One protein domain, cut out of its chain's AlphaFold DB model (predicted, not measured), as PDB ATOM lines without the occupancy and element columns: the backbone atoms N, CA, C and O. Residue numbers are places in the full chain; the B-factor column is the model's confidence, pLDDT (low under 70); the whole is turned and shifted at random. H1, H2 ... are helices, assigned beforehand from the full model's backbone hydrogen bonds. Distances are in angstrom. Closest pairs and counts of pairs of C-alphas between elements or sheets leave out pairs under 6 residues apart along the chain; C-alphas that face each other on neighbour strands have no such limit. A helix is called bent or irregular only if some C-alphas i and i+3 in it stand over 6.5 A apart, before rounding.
ATOM      1  N   ALA A   4      50.921 -20.741  44.247       89.06
ATOM      2  CA  ALA A   4      49.502 -20.640  43.968       89.06
ATOM      3  C   ALA A   4      49.193 -19.449  43.045       89.06
ATOM      4  O   ALA A   4      48.556 -19.639  42.012       89.06
ATOM      5  N   ILE A   5      49.701 -18.252  43.360       88.56
ATOM      6  CA  ILE A   5      49.466 -17.050  42.548       88.56
ATOM      7  C   ILE A   5      50.235 -17.125  41.224       88.56
ATOM      8  O   ILE A   5      49.671 -16.832  40.172       88.56
ATOM      9  N   LEU A   6      51.484 -17.601  41.246       87.38
ATOM     10  CA  LEU A   6      52.249 -17.847  40.014       87.38
ATOM     11  C   LEU A   6      51.569 -18.873  39.105       87.38
ATOM     12  O   LEU A   6      51.450 -18.657  37.904       87.38
ATOM     13  N   SER A   7      51.092 -19.983  39.669       92.00
ATOM     14  CA  SER A   7      50.409 -21.025  38.896       92.00
ATOM     15  C   SER A   7      49.085 -20.524  38.344       92.00
ATOM     16  O   SER A   7      48.724 -20.909  37.239       92.00
ATOM     17  N   LEU A   8      48.380 -19.652  39.073       92.06
ATOM     18  CA  LEU A   8      47.165 -19.007  38.583       92.06
ATOM     19  C   LEU A   8      47.472 -18.130  37.370       92.06
ATOM     20  O   LEU A   8      46.765 -18.188  36.367       92.06
ATOM     21  N   PHE A   9      48.543 -17.347  37.449       88.94
ATOM     22  CA  PHE A   9      48.976 -16.497  36.350       88.94
ATOM     23  C   PHE A   9      49.402 -17.314  35.118       88.94
ATOM     24  O   PHE A   9      48.950 -17.040  34.007       88.94
ATOM     25  N   GLU A  10      50.203 -18.367  35.301       89.31
ATOM     26  CA  GLU A  10      50.604 -19.273  34.214       89.31
ATOM     27  C   GLU A  10      49.404 -20.007  33.596       89.31
ATOM     28  O   GLU A  10      49.310 -20.131  32.371       89.31
ATOM     29  N   ALA A  11      48.461 -20.466  34.425       92.56
ATOM     30  CA  ALA A  11      47.238 -21.121  33.972       92.56
ATOM     31  C   ALA A  11      46.381 -20.174  33.127       92.56
ATOM     32  O   ALA A  11      45.950 -20.537  32.033       92.56
ATOM     33  N   LEU A  12      46.191 -18.944  33.604       90.94
ATOM     34  CA  LEU A  12      45.470 -17.896  32.895       90.94
ATOM     35  C   LEU A  12      46.070 -17.654  31.508       90.94
ATOM     36  O   LEU A  12      45.358 -17.745  30.514       90.94
ATOM     37  N   ARG A  13      47.386 -17.428  31.430       87.12
ATOM     38  CA  ARG A  13      48.075 -17.197  30.152       87.12
ATOM     39  C   ARG A  13      47.956 -18.388  29.211       87.12
ATOM     40  O   ARG A  13      47.732 -18.205  28.020       87.12
ATOM     41  N   THR A  14      48.049 -19.602  29.742       90.62
ATOM     42  CA  THR A  14      47.913 -20.831  28.950       90.62
ATOM     43  C   THR A  14      46.525 -20.951  28.315       90.62
ATOM     44  O   THR A  14      46.430 -21.262  27.128       90.62
ATOM     45  N   ILE A  15      45.456 -20.677  29.070       89.62
ATOM     46  CA  ILE A  15      44.072 -20.719  28.564       89.62
ATOM     47  C   ILE A  15      43.863 -19.658  27.478       89.62
ATOM     48  O   ILE A  15      43.293 -19.940  26.425       89.62
ATOM     49  N   GLU A  16      44.392 -18.455  27.683       86.19
ATOM     50  CA  GLU A  16      44.236 -17.362  26.720       86.19
ATOM     51  C   GLU A  16      45.007 -17.596  25.424       86.19
ATOM     52  O   GLU A  16      44.487 -17.329  24.341       86.19
ATOM     53  N   LEU A  17      46.211 -18.169  25.505       86.50
ATOM     54  CA  LEU A  17      46.968 -18.598  24.327       86.50
ATOM     55  C   LEU A  17      46.254 -19.711  23.546       86.50
ATOM     56  O   LEU A  17      46.430 -19.812  22.333       86.50
ATOM     57  N   ALA A  18      45.431 -20.523  24.216       88.31
ATOM     58  CA  ALA A  18      44.573 -21.514  23.569       88.31
ATOM     59  C   ALA A  18      43.318 -20.899  22.910       88.31
ATOM     60  O   ALA A  18      42.567 -21.610  22.242       88.31
ATOM     61  N   GLY A  19      43.101 -19.585  23.049       84.88
ATOM     62  CA  GLY A  19      41.959 -18.863  22.484       84.88
ATOM     63  C   GLY A  19      40.686 -18.946  23.329       84.88
ATOM     64  O   GLY A  19      39.612 -18.572  22.854       84.88
ATOM     65  N   GLU A  20      40.784 -19.431  24.566       86.62
ATOM     66  CA  GLU A  20      39.666 -19.496  25.503       86.62
ATOM     67  C   GLU A  20      39.559 -18.205  26.330       86.62
ATOM     68  O   GLU A  20      40.555 -17.585  26.701       86.62
ATOM     69  N   SER A  21      38.327 -17.784  26.628       83.94
ATOM     70  CA  SER A  21      38.066 -16.589  27.435       83.94
ATOM     71  C   SER A  21      37.936 -16.930  28.916       83.94
ATOM     72  O   SER A  21      37.125 -17.781  29.282       83.94
ATOM     73  N   VAL A  22      38.632 -16.183  29.769       87.94
ATOM     74  CA  VAL A  22      38.514 -16.271  31.231       87.94
ATOM     75  C   VAL A  22      37.764 -15.059  31.787       87.94
ATOM     76  O   VAL A  22      37.978 -13.927  31.345       87.94
ATOM     77  N   ASP A  23      36.927 -15.263  32.811       90.69
ATOM     78  CA  ASP A  23      36.365 -14.147  33.584       90.69
ATOM     79  C   ASP A  23      37.465 -13.479  34.428       90.69
ATOM     80  O   ASP A  23      37.785 -13.906  35.539       90.69
ATOM     81  N   ARG A  24      38.030 -12.380  33.916       88.88
ATOM     82  CA  ARG A  24      39.037 -11.568  34.621       88.88
ATOM     83  C   ARG A  24      38.554 -11.065  35.983       88.88
ATOM     84  O   ARG A  24      39.359 -10.922  36.904       88.88
ATOM     85  N   GLY A  25      37.251 -10.821  36.132       91.25
ATOM     86  CA  GLY A  25      36.647 -10.432  37.402       91.25
ATOM     87  C   GLY A  25      36.737 -11.547  38.443       91.25
ATOM     88  O   GLY A  25      36.993 -11.265  39.612       91.25
ATOM     89  N   ALA A  26      36.584 -12.808  38.030       92.06
ATOM     90  CA  ALA A  26      36.788 -13.964  38.901       92.06
ATOM     91  C   ALA A  26      38.243 -14.083  39.367       92.06
ATOM     92  O   ALA A  26      38.489 -14.283  40.557       92.06
ATOM     93  N   VAL A  27      39.205 -13.890  38.463       92.19
ATOM     94  CA  VAL A  27      40.636 -13.954  38.804       92.19
ATOM     95  C   VAL A  27      41.034 -12.820  39.758       92.19
ATOM     96  O   VAL A  27      41.692 -13.066  40.768       92.19
ATOM     97  N   SER A  28      40.578 -11.590  39.498       91.75
ATOM     98  CA  SER A  28      40.780 -10.441  40.396       91.75
ATOM     99  C   SER A  28      40.209 -10.709  41.798       91.75
ATOM    100  O   SER A  28      40.902 -10.506  42.797       91.75
ATOM    101  N   ARG A  29      38.986 -11.256  41.901       92.88
ATOM    102  CA  ARG A  29      38.399 -11.660  43.194       92.88
ATOM    103  C   ARG A  29      39.220 -12.733  43.904       92.88
ATOM    104  O   ARG A  29      39.395 -12.632  45.119       92.88
ATOM    105  N   ALA A  30      39.740 -13.720  43.174       93.69
ATOM    106  CA  ALA A  30      40.585 -14.767  43.743       93.69
ATOM    107  C   ALA A  30      41.864 -14.184  44.369       93.69
ATOM    108  O   ALA A  30      42.201 -14.531  45.499       93.69
ATOM    109  N   ILE A  31      42.521 -13.238  43.692       92.31
ATOM    110  CA  ILE A  31      43.722 -12.569  44.214       92.31
ATOM    111  C   ILE A  31      43.417 -11.694  45.420       92.31
ATOM    112  O   ILE A  31      44.129 -11.771  46.418       92.31
ATOM    113  N   ARG A  32      42.354 -10.887  45.365       92.06
ATOM    114  CA  ARG A  32      41.962 -10.056  46.512       92.06
ATOM    115  C   ARG A  32      41.628 -10.912  47.728       92.06
ATOM    116  O   ARG A  32      42.068 -10.609  48.828       92.06
ATOM    117  N   SER A  33      40.909 -12.012  47.521       93.50
ATOM    118  CA  SER A  33      40.574 -12.946  48.598       93.50
ATOM    119  C   SER A  33      41.816 -13.640  49.152       93.50
ATOM    120  O   SER A  33      41.911 -13.838  50.360       93.50
ATOM    121  N   ALA A  34      42.782 -13.983  48.294       92.50
ATOM    122  CA  ALA A  34      44.073 -14.491  48.732       92.50
ATOM    123  C   ALA A  34      44.807 -13.453  49.590       92.50
ATOM    124  O   ALA A  34      45.269 -13.808  50.666       92.50
ATOM    125  N   ALA A  35      44.842 -12.180  49.180       92.69
ATOM    126  CA  ALA A  35      45.485 -11.094  49.924       92.69
ATOM    127  C   ALA A  35      44.944 -10.939  51.357       92.69
ATOM    128  O   ALA A  35      45.718 -10.689  52.278       92.69
ATOM    129  N   GLU A  36      43.649 -11.183  51.583       92.75
ATOM    130  CA  GLU A  36      43.057 -11.180  52.931       92.75
ATOM    131  C   GLU A  36      43.673 -12.221  53.876       92.75
ATOM    132  O   GLU A  36      43.670 -12.020  55.089       92.75
ATOM    133  N   VAL A  37      44.221 -13.320  53.350       92.56
ATOM    134  CA  VAL A  37      44.980 -14.293  54.153       92.56
ATOM    135  C   VAL A  37      46.289 -13.662  54.632       92.56
ATOM    136  O   VAL A  37      46.640 -13.776  55.803       92.56
ATOM    137  N   TYR A  38      46.970 -12.912  53.764       91.25
ATOM    138  CA  TYR A  38      48.214 -12.222  54.104       91.25
ATOM    139  C   TYR A  38      47.968 -11.108  55.128       91.25
ATOM    140  O   TYR A  38      48.740 -10.957  56.070       91.25
ATOM    141  N   TRP A  39      46.873 -10.350  55.013       91.19
ATOM    142  CA  TRP A  39      46.586  -9.230  55.923       91.19
ATOM    143  C   TRP A  39      46.382  -9.628  57.381       91.19
ATOM    144  O   TRP A  39      46.575  -8.788  58.263       91.19
ATOM    145  N   ARG A  40      46.030 -10.888  57.650       89.81
ATOM    146  CA  ARG A  40      45.886 -11.407  59.016       89.81
ATOM    147  C   ARG A  40      47.230 -11.568  59.715       89.81
ATOM    148  O   ARG A  40      47.327 -11.239  60.893       89.81
ATOM    149  N   GLU A  41      48.246 -11.998  58.975       89.00
ATOM    150  CA  GLU A  41      49.562 -12.346  59.523       89.00
ATOM    151  C   GLU A  41      50.586 -11.209  59.375       89.00
ATOM    152  O   GLU A  41      51.498 -11.064  60.187       89.00
ATOM    153  N   VAL A  42      50.436 -10.366  58.349       89.25
ATOM    154  CA  VAL A  42      51.407  -9.315  58.021       89.25
ATOM    155  C   VAL A  42      51.210  -8.078  58.917       89.25
ATOM    156  O   VAL A  42      50.105  -7.511  58.942       89.25
ATOM    157  N   PRO A  43      52.271  -7.591  59.599       89.31
ATOM    158  CA  PRO A  43      52.242  -6.355  60.379       89.31
ATOM    159  C   PRO A  43      51.873  -5.135  59.533       89.31
ATOM    160  O   PRO A  43      52.299  -5.018  58.389       89.31
ATOM    161  N   GLU A  44      51.142  -4.177  60.106       87.50
ATOM    162  CA  GLU A  44      50.609  -3.019  59.369       87.50
ATOM    163  C   GLU A  44      51.672  -2.220  58.596       87.50
ATOM    164  O   GLU A  44      51.417  -1.823  57.462       87.50
ATOM    165  N   LEU A  45      52.874  -2.076  59.164       86.31
ATOM    166  CA  LEU A  45      54.011  -1.384  58.542       86.31
ATOM    167  C   LEU A  45      54.514  -2.061  57.255       86.31
ATOM    168  O   LEU A  45      55.021  -1.381  56.372       86.31
ATOM    169  N   GLU A  46      54.346  -3.379  57.129       85.69
ATOM    170  CA  GLU A  46      54.810  -4.175  55.981       85.69
ATOM    171  C   GLU A  46      53.707  -4.346  54.916       85.69
ATOM    172  O   GLU A  46      53.969  -4.712  53.768       85.69
ATOM    173  N   ARG A  47      52.445  -4.043  55.265       87.88
ATOM    174  CA  ARG A  47      51.295  -4.228  54.363       87.88
ATOM    175  C   ARG A  47      51.358  -3.336  53.131       87.88
ATOM    176  O   ARG A  47      50.856  -3.744  52.090       87.88
ATOM    177  N   GLU A  48      51.920  -2.134  53.228       85.56
ATOM    178  CA  GLU A  48      51.967  -1.194  52.100       85.56
ATOM    179  C   GLU A  48      52.801  -1.750  50.940       85.56
ATOM    180  O   GLU A  48      52.314  -1.817  49.812       85.56
ATOM    181  N   SER A  49      54.004  -2.257  51.230       80.38
ATOM    182  CA  SER A  49      54.867  -2.887  50.224       80.38
ATOM    183  C   SER A  49      54.185  -4.093  49.570       80.38
ATOM    184  O   SER A  49      54.189  -4.231  48.346       80.38
ATOM    185  N   MET A  50      53.511  -4.923  50.366       87.25
ATOM    186  CA  MET A  50      52.796  -6.091  49.856       87.25
ATOM    187  C   MET A  50      51.559  -5.734  49.033       87.25
ATOM    188  O   MET A  50      51.247  -6.429  48.064       87.25
ATOM    189  N   ARG A  51      50.850  -4.651  49.377       89.31
ATOM    190  CA  ARG A  51      49.724  -4.162  48.568       89.31
ATOM    191  C   ARG A  51      50.188  -3.818  47.163       89.31
ATOM    192  O   ARG A  51      49.524  -4.224  46.215       89.31
ATOM    193  N   SER A  52      51.342  -3.167  47.020       88.75
ATOM    194  CA  SER A  52      51.910  -2.882  45.700       88.75
ATOM    195  C   SER A  52      52.167  -4.157  44.891       88.75
ATOM    196  O   SER A  52      51.845  -4.190  43.705       88.75
ATOM    197  N   SER A  53      52.662  -5.233  45.514       90.62
ATOM    198  CA  SER A  53      52.824  -6.531  44.838       90.62
ATOM    199  C   SER A  53      51.488  -7.101  44.354       90.62
ATOM    200  O   SER A  53      51.379  -7.514  43.200       90.62
ATOM    201  N   PHE A  54      50.446  -7.075  45.190       90.50
ATOM    202  CA  PHE A  54      49.106  -7.518  44.787       90.50
ATOM    203  C   PHE A  54      48.505  -6.661  43.668       90.50
ATOM    204  O   PHE A  54      47.898  -7.205  42.748       90.50
ATOM    205  N   GLU A  55      48.698  -5.343  43.705       90.00
ATOM    206  CA  GLU A  55      48.231  -4.433  42.656       90.00
ATOM    207  C   GLU A  55      48.916  -4.690  41.312       90.00
ATOM    208  O   GLU A  55      48.261  -4.630  40.272       90.00
ATOM    209  N   ILE A  56      50.221  -4.984  41.318       89.88
ATOM    210  CA  ILE A  56      50.965  -5.372  40.112       89.88
ATOM    211  C   ILE A  56      50.356  -6.639  39.509       89.88
ATOM    212  O   ILE A  56      50.040  -6.666  38.319       89.88
ATOM    213  N   LEU A  57      50.143  -7.663  40.336       88.06
ATOM    214  CA  LEU A  57      49.583  -8.943  39.901       88.06
ATOM    215  C   LEU A  57      48.167  -8.776  39.348       88.06
ATOM    216  O   LEU A  57      47.846  -9.293  38.278       88.06
ATOM    217  N   GLU A  58      47.328  -8.008  40.041       87.44
ATOM    218  CA  GLU A  58      45.967  -7.730  39.600       87.44
ATOM    219  C   GLU A  58      45.948  -6.963  38.270       87.44
ATOM    220  O   GLU A  58      45.230  -7.359  37.352       87.44
ATOM    221  N   LYS A  59      46.769  -5.915  38.119       87.06
ATOM    222  CA  LYS A  59      46.888  -5.172  36.852       87.06
ATOM    223  C   LYS A  59      47.319  -6.083  35.714       87.06
ATOM    224  O   LYS A  59      46.704  -6.054  34.653       87.06
ATOM    225  N   ALA A  60      48.325  -6.918  35.946       85.62
ATOM    226  CA  ALA A  60      48.831  -7.831  34.936       85.62
ATOM    227  C   ALA A  60      47.777  -8.839  34.468       85.62
ATOM    228  O   ALA A  60      47.741  -9.198  33.297       85.62
ATOM    229  N   ILE A  61      46.886  -9.265  35.360       82.00
ATOM    230  CA  ILE A  61      45.771 -10.157  35.030       82.00
ATOM    231  C   ILE A  61      44.686  -9.462  34.222       82.00
ATOM    232  O   ILE A  61      44.007 -10.110  33.437       82.00
ATOM    233  N   LEU A  62      44.506  -8.155  34.390       78.38
ATOM    234  CA  LEU A  62      43.536  -7.390  33.608       78.38
ATOM    235  C   LEU A  62      44.038  -7.075  32.190       78.38
ATOM    236  O   LEU A  62      43.232  -6.698  31.338       78.38
ATOM    237  N   LEU A  63      45.338  -7.236  31.926       79.81
ATOM    238  CA  LEU A  63      45.944  -6.945  30.632       79.81
ATOM    239  C   LEU A  63      45.937  -8.182  29.711       79.81
ATOM    240  O   LEU A  63      46.493  -9.226  30.075       79.81
ATOM    241  N   PRO A  64      45.341  -8.081  28.503       69.38
ATOM    242  CA  PRO A  64      45.276  -9.189  27.548       69.38
ATOM    243  C   PRO A  64      46.658  -9.617  27.057       69.38
ATOM    244  O   PRO A  64      46.903 -10.807  26.896       69.38
ATOM    245  N   GLU A  65      47.580  -8.670  26.923       77.12
ATOM    246  CA  GLU A  65      48.962  -8.909  26.521       77.12
ATOM    247  C   GLU A  65      49.888  -8.180  27.491       77.12
ATOM    248  O   GLU A  65      49.556  -7.094  27.972       77.12
ATOM    249  N   LEU A  66      51.028  -8.798  27.779       79.25
ATOM    250  CA  LEU A  66      52.110  -8.200  28.546       79.25
ATOM    251  C   LEU A  66      53.363  -8.203  27.689       79.25
ATOM    252  O   LEU A  66      53.631  -9.137  26.931       79.25
ATOM    253  N   THR A  67      54.140  -7.147  27.826       86.62
ATOM    254  CA  THR A  67      55.518  -7.110  27.358       86.62
ATOM    255  C   THR A  67      56.398  -8.002  28.238       86.62
ATOM    256  O   THR A  67      56.059  -8.295  29.385       86.62
ATOM    257  N   ALA A  68      57.567  -8.399  27.727       84.00
ATOM    258  CA  ALA A  68      58.534  -9.182  28.502       84.00
ATOM    259  C   ALA A  68      58.960  -8.474  29.805       84.00
ATOM    260  O   ALA A  68      59.160  -9.124  30.827       84.00
ATOM    261  N   GLU A  69      59.049  -7.140  29.782       86.31
ATOM    262  CA  GLU A  69      59.360  -6.323  30.961       86.31
ATOM    263  C   GLU A  69      58.236  -6.399  32.007       86.31
ATOM    264  O   GLU A  69      58.496  -6.533  33.202       86.31
ATOM    265  N   GLU A  70      56.973  -6.361  31.580       86.62
ATOM    266  CA  GLU A  70      55.836  -6.480  32.496       86.62
ATOM    267  C   GLU A  70      55.705  -7.893  33.077       86.62
ATOM    268  O   GLU A  70      55.372  -8.037  34.254       86.62
ATOM    269  N   GLU A  71      56.004  -8.937  32.298       82.81
ATOM    270  CA  GLU A  71      56.079 -10.310  32.812       82.81
ATOM    271  C   GLU A  71      57.159 -10.455  33.892       82.81
ATOM    272  O   GLU A  71      56.920 -11.078  34.927       82.81
ATOM    273  N   GLU A  72      58.323  -9.834  33.700       87.06
ATOM    274  CA  GLU A  72      59.393  -9.833  34.701       87.06
ATOM    275  C   GLU A  72      58.939  -9.154  36.005       87.06
ATOM    276  O   GLU A  72      59.135  -9.684  37.101       87.06
ATOM    277  N   VAL A  73      58.236  -8.022  35.901       88.88
ATOM    278  CA  VAL A  73      57.670  -7.308  37.057       88.88
ATOM    279  C   VAL A  73      56.633  -8.157  37.808       88.88
ATOM    280  O   VAL A  73      56.599  -8.145  39.042       88.88
ATOM    281  N   VAL A  74      55.812  -8.931  37.096       86.81
ATOM    282  CA  VAL A  74      54.857  -9.884  37.689       86.81
ATOM    283  C   VAL A  74      55.574 -10.981  38.467       86.81
ATOM    284  O   VAL A  74      55.168 -11.302  39.588       86.81
ATOM    285  N   LEU A  75      56.640 -11.542  37.893       84.12
ATOM    286  CA  LEU A  75      57.446 -12.568  38.550       84.12
ATOM    287  C   LEU A  75      58.059 -12.026  39.845       84.12
ATOM    288  O   LEU A  75      57.875 -12.638  40.898       84.12
ATOM    289  N   PHE A  76      58.667 -10.838  39.805       87.88
ATOM    290  CA  PHE A  76      59.209 -10.188  41.003       87.88
ATOM    291  C   PHE A  76      58.142  -9.930  42.072       87.88
ATOM    292  O   PHE A  76      58.380 -10.161  43.259       87.88
ATOM    293  N   ALA A  77      56.946  -9.481  41.680       89.62
ATOM    294  CA  ALA A  77      55.854  -9.265  42.623       89.62
ATOM    295  C   ALA A  77      55.422 -10.570  43.308       89.62
ATOM    296  O   ALA A  77      55.198 -10.589  44.519       89.62
ATOM    297  N   ALA A  78      55.346 -11.673  42.565       86.81
ATOM    298  CA  ALA A  78      54.990 -12.965  43.135       86.81
ATOM    299  C   ALA A  78      56.103 -13.566  44.016       86.81
ATOM    300  O   ALA A  78      55.808 -14.207  45.029       86.81
ATOM    301  N   GLU A  79      57.372 -13.336  43.675       86.38
ATOM    302  CA  GLU A  79      58.519 -13.702  44.514       86.38
ATOM    303  C   GLU A  79      58.524 -12.939  45.844       86.38
ATOM    304  O   GLU A  79      58.768 -13.532  46.896       86.38
ATOM    305  N   ALA A  80      58.175 -11.650  45.828       88.50
ATOM    306  CA  ALA A  80      58.026 -10.864  47.050       88.50
ATOM    307  C   ALA A  80      56.919 -11.426  47.960       88.50
ATOM    308  O   ALA A  80      57.114 -11.555  49.171       88.50
ATOM    309  N   LEU A  81      55.774 -11.828  47.390       89.75
ATOM    310  CA  LEU A  81      54.690 -12.455  48.155       89.75
ATOM    311  C   LEU A  81      55.085 -13.817  48.724       89.75
ATOM    312  O   LEU A  81      54.744 -14.128  49.861       89.75
ATOM    313  N   LEU A  82      55.833 -14.616  47.964       87.25
ATOM    314  CA  LEU A  82      56.451 -15.835  48.475       87.25
ATOM    315  C   LEU A  82      57.303 -15.536  49.709       87.25
ATOM    316  O   LEU A  82      57.155 -16.197  50.738       87.25
ATOM    317  N   GLU A  83      58.229 -14.590  49.600       88.44
ATOM    318  CA  GLU A  83      59.142 -14.301  50.696       88.44
ATOM    319  C   GLU A  83      58.367 -13.837  51.932       88.44
ATOM    320  O   GLU A  83      58.643 -14.297  53.041       88.44
ATOM    321  N   ALA A  84      57.311 -13.047  51.735       87.12
ATOM    322  CA  ALA A  84      56.387 -12.693  52.798       87.12
ATOM    323  C   ALA A  84      55.709 -13.924  53.430       87.12
ATOM    324  O   ALA A  84      55.664 -14.012  54.656       87.12
ATOM    325  N   GLU A  85      55.247 -14.913  52.649       90.06
ATOM    326  CA  GLU A  85      54.690 -16.157  53.215       90.06
ATOM    327  C   GLU A  85      55.673 -16.843  54.159       90.06
ATOM    328  O   GLU A  85      55.299 -17.298  55.241       90.06
ATOM    329  N   ARG A  86      56.943 -16.893  53.754       89.00
ATOM    330  CA  ARG A  86      58.010 -17.531  54.522       89.00
ATOM    331  C   ARG A  86      58.342 -16.752  55.792       89.00
ATOM    332  O   ARG A  86      58.535 -17.363  56.840       89.00
ATOM    333  N   VAL A  87      58.450 -15.430  55.687       91.06
ATOM    334  CA  VAL A  87      58.854 -14.542  56.787       91.06
ATOM    335  C   VAL A  87      57.754 -14.419  57.837       91.06
ATOM    336  O   VAL A  87      58.043 -14.499  59.028       91.06
ATOM    337  N   PHE A  88      56.503 -14.260  57.404       90.44
ATOM    338  CA  PHE A  88      55.363 -14.033  58.296       90.44
ATOM    339  C   PHE A  88      54.596 -15.312  58.646       90.44
ATOM    340  O   PHE A  88      53.642 -15.254  59.411       90.44
ATOM    341  N   GLY A  89      55.011 -16.474  58.128       90.44
ATOM    342  CA  GLY A  89      54.391 -17.759  58.458       90.44
ATOM    343  C   GLY A  89      52.965 -17.907  57.924       90.44
ATOM    344  O   GLY A  89      52.141 -18.563  58.558       90.44
ATOM    345  N   ILE A  90      52.669 -17.302  56.773       91.38
ATOM    346  CA  ILE A  90      51.340 -17.352  56.152       91.38
ATOM    347  C   ILE A  90      51.040 -18.784  55.702       91.38
ATOM    348  O   ILE A  90      51.867 -19.429  55.049       91.38
ATOM    349  N   ASP A  91      49.840 -19.283  56.013       90.50
ATOM    350  CA  ASP A  91      49.407 -20.613  55.582       90.50
ATOM    351  C   ASP A  91      49.148 -20.635  54.069       90.50
ATOM    352  O   ASP A  91      48.049 -20.356  53.583       90.50
ATOM    353  N   GLY A  92      50.166 -21.036  53.306       88.31
ATOM    354  CA  GLY A  92      50.050 -21.238  51.863       88.31
ATOM    355  C   GLY A  92      48.939 -22.226  51.480       88.31
ATOM    356  O   GLY A  92      48.345 -22.094  50.412       88.31
ATOM    357  N   SER A  93      48.580 -23.174  52.352       91.69
ATOM    358  CA  SER A  93      47.460 -24.094  52.111       91.69
ATOM    359  C   SER A  93      46.110 -23.385  52.208       91.69
ATOM    360  O   SER A  93      45.155 -23.772  51.534       91.69
ATOM    361  N   GLU A  94      45.988 -22.358  53.050       94.12
ATOM    362  CA  GLU A  94      44.816 -21.483  53.068       94.12
ATOM    363  C   GLU A  94      44.758 -20.629  51.798       94.12
ATOM    364  O   GLU A  94      43.707 -20.593  51.160       94.12
ATOM    365  N   VAL A  95      45.880 -20.039  51.370       93.06
ATOM    366  CA  VAL A  95      45.964 -19.268  50.114       93.06
ATOM    367  C   VAL A  95      45.487 -20.108  48.922       93.06
ATOM    368  O   VAL A  95      44.626 -19.668  48.157       93.06
ATOM    369  N   ILE A  96      45.980 -21.345  48.801       94.56
ATOM    370  CA  ILE A  96      45.581 -22.293  47.748       94.56
ATOM    371  C   ILE A  96      44.074 -22.563  47.795       94.56
ATOM    372  O   ILE A  96      43.396 -22.439  46.774       94.56
ATOM    373  N   ARG A  97      43.538 -22.895  48.978       95.50
ATOM    374  CA  ARG A  97      42.106 -23.188  49.161       95.50
ATOM    375  C   ARG A  97      41.225 -21.991  48.821       95.50
ATOM    376  O   ARG A  97      40.148 -22.175  48.262       95.50
ATOM    377  N   VAL A  98      41.656 -20.780  49.168       95.62
ATOM    378  CA  VAL A  98      40.928 -19.551  48.842       95.62
ATOM    379  C   VAL A  98      40.902 -19.336  47.333       95.62
ATOM    380  O   VAL A  98      39.817 -19.173  46.783       95.62
ATOM    381  N   ILE A  99      42.052 -19.415  46.655       94.94
ATOM    382  CA  ILE A  99      42.122 -19.266  45.193       94.94
ATOM    383  C   ILE A  99      41.234 -20.303  44.502       94.94
ATOM    384  O   ILE A  99      40.401 -19.937  43.674       94.94
ATOM    385  N   GLU A 100      41.361 -21.580  44.870       97.00
ATOM    386  CA  GLU A 100      40.548 -22.650  44.289       97.00
ATOM    387  C   GLU A 100      39.049 -22.377  44.468       97.00
ATOM    388  O   GLU A 100      38.280 -22.438  43.506       97.00
ATOM    389  N   ARG A 101      38.630 -22.036  45.692       97.38
ATOM    390  CA  ARG A 101      37.227 -21.773  46.015       97.38
ATOM    391  C   ARG A 101      36.660 -20.616  45.196       97.38
ATOM    392  O   ARG A 101      35.571 -20.758  44.646       97.38
ATOM    393  N   GLU A 102      37.363 -19.487  45.120       96.44
ATOM    394  CA  GLU A 102      36.869 -18.303  44.403       96.44
ATOM    395  C   GLU A 102      36.700 -18.579  42.902       96.44
ATOM    396  O   GLU A 102      35.665 -18.233  42.321       96.44
ATOM    397  N   LEU A 103      37.661 -19.275  42.287       96.31
ATOM    398  CA  LEU A 103      37.589 -19.659  40.878       96.31
ATOM    399  C   LEU A 103      36.413 -20.604  40.610       96.31
ATOM    400  O   LEU A 103      35.580 -20.318  39.746       96.31
ATOM    401  N   ARG A 104      36.288 -21.683  41.392       96.94
ATOM    402  CA  ARG A 104      35.192 -22.656  41.244       96.94
ATOM    403  C   ARG A 104      33.823 -22.029  41.493       96.94
ATOM    404  O   ARG A 104      32.892 -22.252  40.727       96.94
ATOM    405  N   SER A 105      33.693 -21.173  42.509       96.44
ATOM    406  CA  SER A 105      32.436 -20.454  42.782       96.44
ATOM    407  C   SER A 105      32.019 -19.500  41.656       96.44
ATOM    408  O   SER A 105      30.836 -19.195  41.515       96.44
ATOM    409  N   SER A 106      32.978 -19.070  40.833       94.50
ATOM    410  CA  SER A 106      32.753 -18.232  39.652       94.50
ATOM    411  C   SER A 106      32.588 -19.052  38.360       94.50
ATOM    412  O   SER A 106      32.601 -18.484  37.269       94.50
ATOM    413  N   GLY A 107      32.471 -20.383  38.457       94.94
ATOM    414  CA  GLY A 107      32.347 -21.288  37.310       94.94
ATOM    415  C   GLY A 107      33.621 -21.425  36.471       94.94
ATOM    416  O   GLY A 107      33.553 -21.854  35.324       94.94
ATOM    417  N   GLN A 108      34.783 -21.041  37.011       95.19
ATOM    418  CA  GLN A 108      36.082 -21.130  36.335       95.19
ATOM    419  C   GLN A 108      36.788 -22.459  36.662       95.19
ATOM    420  O   GLN A 108      37.966 -22.469  37.020       95.19
ATOM    421  N   ASP A 109      36.075 -23.588  36.571       95.06
ATOM    422  CA  ASP A 109      36.596 -24.908  36.966       95.06
ATOM    423  C   ASP A 109      37.846 -25.313  36.177       95.06
ATOM    424  O   ASP A 109      38.822 -25.757  36.774       95.06
ATOM    425  N   GLY A 110      37.866 -25.080  34.860       94.44
ATOM    426  CA  GLY A 110      39.032 -25.391  34.024       94.44
ATOM    427  C   GLY A 110      40.281 -24.596  34.419       94.44
ATOM    428  O   GLY A 110      41.377 -25.153  34.492       94.44
ATOM    429  N   LEU A 111      40.118 -23.311  34.756       95.56
ATOM    430  CA  LEU A 111      41.214 -22.484  35.264       95.56
ATOM    431  C   LEU A 111      41.674 -22.950  36.648       95.56
ATOM    432  O   LEU A 111      42.879 -22.991  36.902       95.56
ATOM    433  N   ALA A 112      40.744 -23.318  37.533       96.44
ATOM    434  CA  ALA A 112      41.077 -23.865  38.843       96.44
ATOM    435  C   ALA A 112      41.886 -25.165  38.709       96.44
ATOM    436  O   ALA A 112      42.960 -25.279  39.298       96.44
ATOM    437  N   ASP A 113      41.429 -26.106  37.883       96.62
ATOM    438  CA  ASP A 113      42.092 -27.394  37.666       96.62
ATOM    439  C   ASP A 113      43.498 -27.216  37.079       96.62
ATOM    440  O   ASP A 113      44.460 -27.806  37.579       96.62
ATOM    441  N   LEU A 114      43.651 -26.352  36.068       96.31
ATOM    442  CA  LEU A 114      44.955 -26.044  35.480       96.31
ATOM    443  C   LEU A 114      45.891 -25.374  36.494       96.31
ATOM    444  O   LEU A 114      47.054 -25.766  36.608       96.31
ATOM    445  N   THR A 115      45.378 -24.423  37.279       95.38
ATOM    446  CA  THR A 115      46.135 -23.767  38.357       95.38
ATOM    447  C   THR A 115      46.650 -24.798  39.359       95.38
ATOM    448  O   THR A 115      47.837 -24.798  39.690       95.38
ATOM    449  N   MET A 116      45.789 -25.715  39.815       96.06
ATOM    450  CA  MET A 116      46.166 -26.764  40.767       96.06
ATOM    451  C   MET A 116      47.145 -27.771  40.159       96.06
ATOM    452  O   MET A 116      48.070 -28.220  40.839       96.06
ATOM    453  N   MET A 117      46.999 -28.102  38.874       96.31
ATOM    454  CA  MET A 117      47.933 -28.979  38.173       96.31
ATOM    455  C   MET A 117      49.337 -28.362  38.118       96.31
ATOM    456  O   MET A 117      50.298 -29.013  38.543       96.31
ATOM    457  N   ILE A 118      49.456 -27.112  37.657       94.31
ATOM    458  CA  ILE A 118      50.728 -26.378  37.584       94.31
ATOM    459  C   ILE A 118      51.348 -26.253  38.981       94.31
ATOM    460  O   ILE A 118      52.524 -26.576  39.175       94.31
ATOM    461  N   LEU A 119      50.543 -25.887  39.979       93.38
ATOM    462  CA  LEU A 119      50.967 -25.796  41.373       93.38
ATOM    463  C   LEU A 119      51.525 -27.127  41.888       93.38
ATOM    464  O   LEU A 119      52.612 -27.164  42.463       93.38
ATOM    465  N   SER A 120      50.813 -28.232  41.653       92.06
ATOM    466  CA  SER A 120      51.234 -29.564  42.100       92.06
ATOM    467  C   SER A 120      52.572 -29.987  41.490       92.06
ATOM    468  O   SER A 120      53.365 -30.666  42.145       92.06
ATOM    469  N   PHE A 121      52.845 -29.572  40.250       90.56
ATOM    470  CA  PHE A 121      54.117 -29.824  39.588       90.56
ATOM    471  C   PHE A 121      55.245 -29.020  40.234       90.56
ATOM    472  O   PHE A 121      56.320 -29.568  40.480       90.56
ATOM    473  N   LYS A 122      54.993 -27.748  40.559       87.19
ATOM    474  CA  LYS A 122      55.974 -26.887  41.232       87.19
ATOM    475  C   LYS A 122      56.268 -27.338  42.665       87.19
ATOM    476  O   LYS A 122      57.409 -27.240  43.082       87.19
ATOM    477  N   LEU A 123      55.284 -27.876  43.390       85.62
ATOM    478  CA  LEU A 123      55.466 -28.390  44.758       85.62
ATOM    479  C   LEU A 123      56.257 -29.709  44.838       85.62
ATOM    480  O   LEU A 123      56.739 -30.066  45.909       85.62
ATOM    481  N   LYS A 124      56.351 -30.463  43.736       82.94
ATOM    482  CA  LYS A 124      57.133 -31.712  43.658       82.94
ATOM    483  C   LYS A 124      58.611 -31.484  43.333       82.94
ATOM    484  O   LYS A 124      59.378 -32.447  43.367       82.94
ATOM    485  N   ARG A 125      58.976 -30.264  42.943       62.06
ATOM    486  CA  ARG A 125      60.347 -29.841  42.648       62.06
ATOM    487  C   ARG A 125      60.950 -29.155  43.863       62.06
ATOM    488  O   ARG A 125      62.170 -29.340  44.044       62.06
TER     489      ARG A 125
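AT A GLANCE: This is residues 4 to 125 of the 125 residues of an uncharacterized protein of Candidatus Korarchaeota archaeon (UniProt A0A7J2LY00). Four helices, H1 to H4, make an up-and-down bundle, each running against the one before it, in which H3 packs on both H2 and H4 while H1 is set more loosely, only just touching H4. A helical hairpin, H5 and H6, covers one side: H5 packs on H2, and H6 crosses H1. The printed part has 122 residues with six named helices, H1 to H6 in chain order, and no named strand; the class is all helix. It is compact, with a radius of gyration of the C-alphas of 13.6 A and spans of 42 by 30 by 29 A.

IN THESE COORDINATES: The longest helix is H4, residues 68 to 88, 30.4 A from first to last C-alpha. H3, residues 44 to 62, is 27.1 A long, with a kink of 26 degrees near residue 51; it is only just irregular, C-alphas 45 and 48 being 6.8 A apart. H2, residues 24 to 41, is 27.0 A long. H1, residues 4 to 17, begins with C-alpha 4 at (49.502, -20.640, 43.968). H5 is residues 92 to 105, and H6, residues 109 to 123, ends with C-alpha 123 at (55.466, -28.390, 44.758).

HOW THE PARTS SIT: H4 and H3 form a hairpin and touch, closest at the C-alphas of Ala 77 and Ser 53, 4.6 A. H3 and H2, also a hairpin, touch at Glu 58 and Ser 28, C-alphas 5.9 A apart. H2 touches H5, C-alphas of Ala 30 and Ile 99 closest at 5.0 A. The hairpin H5 and H6 touches with residues 99 to 104 of H5 alone, closest at the C-alphas of Glu 100 and Ala 112, 5.6 A. H6 touches H1 at a steep tilt of 54 degrees, C-alphas of Thr 115 and Leu 8 closest at 4.9 A. H1 and H4 only just touch, with 3 pairs of C-alphas within 8 A, the closest Leu 6 and Ala 78 at 6.4 A. H3 and H6 are apart. Each O i to N i+4 pair is within hydrogen-bond range in H1, H4, H5 and H6, against 10 of 14 in H2 and 13 of 15 in H3.

THE WHOLE: The C-alphas farthest apart, Gly 19 and Leu 45, are 41.8 A apart. The printed part has no cut and no long link. Residues 64 and 125 have pLDDT under 70.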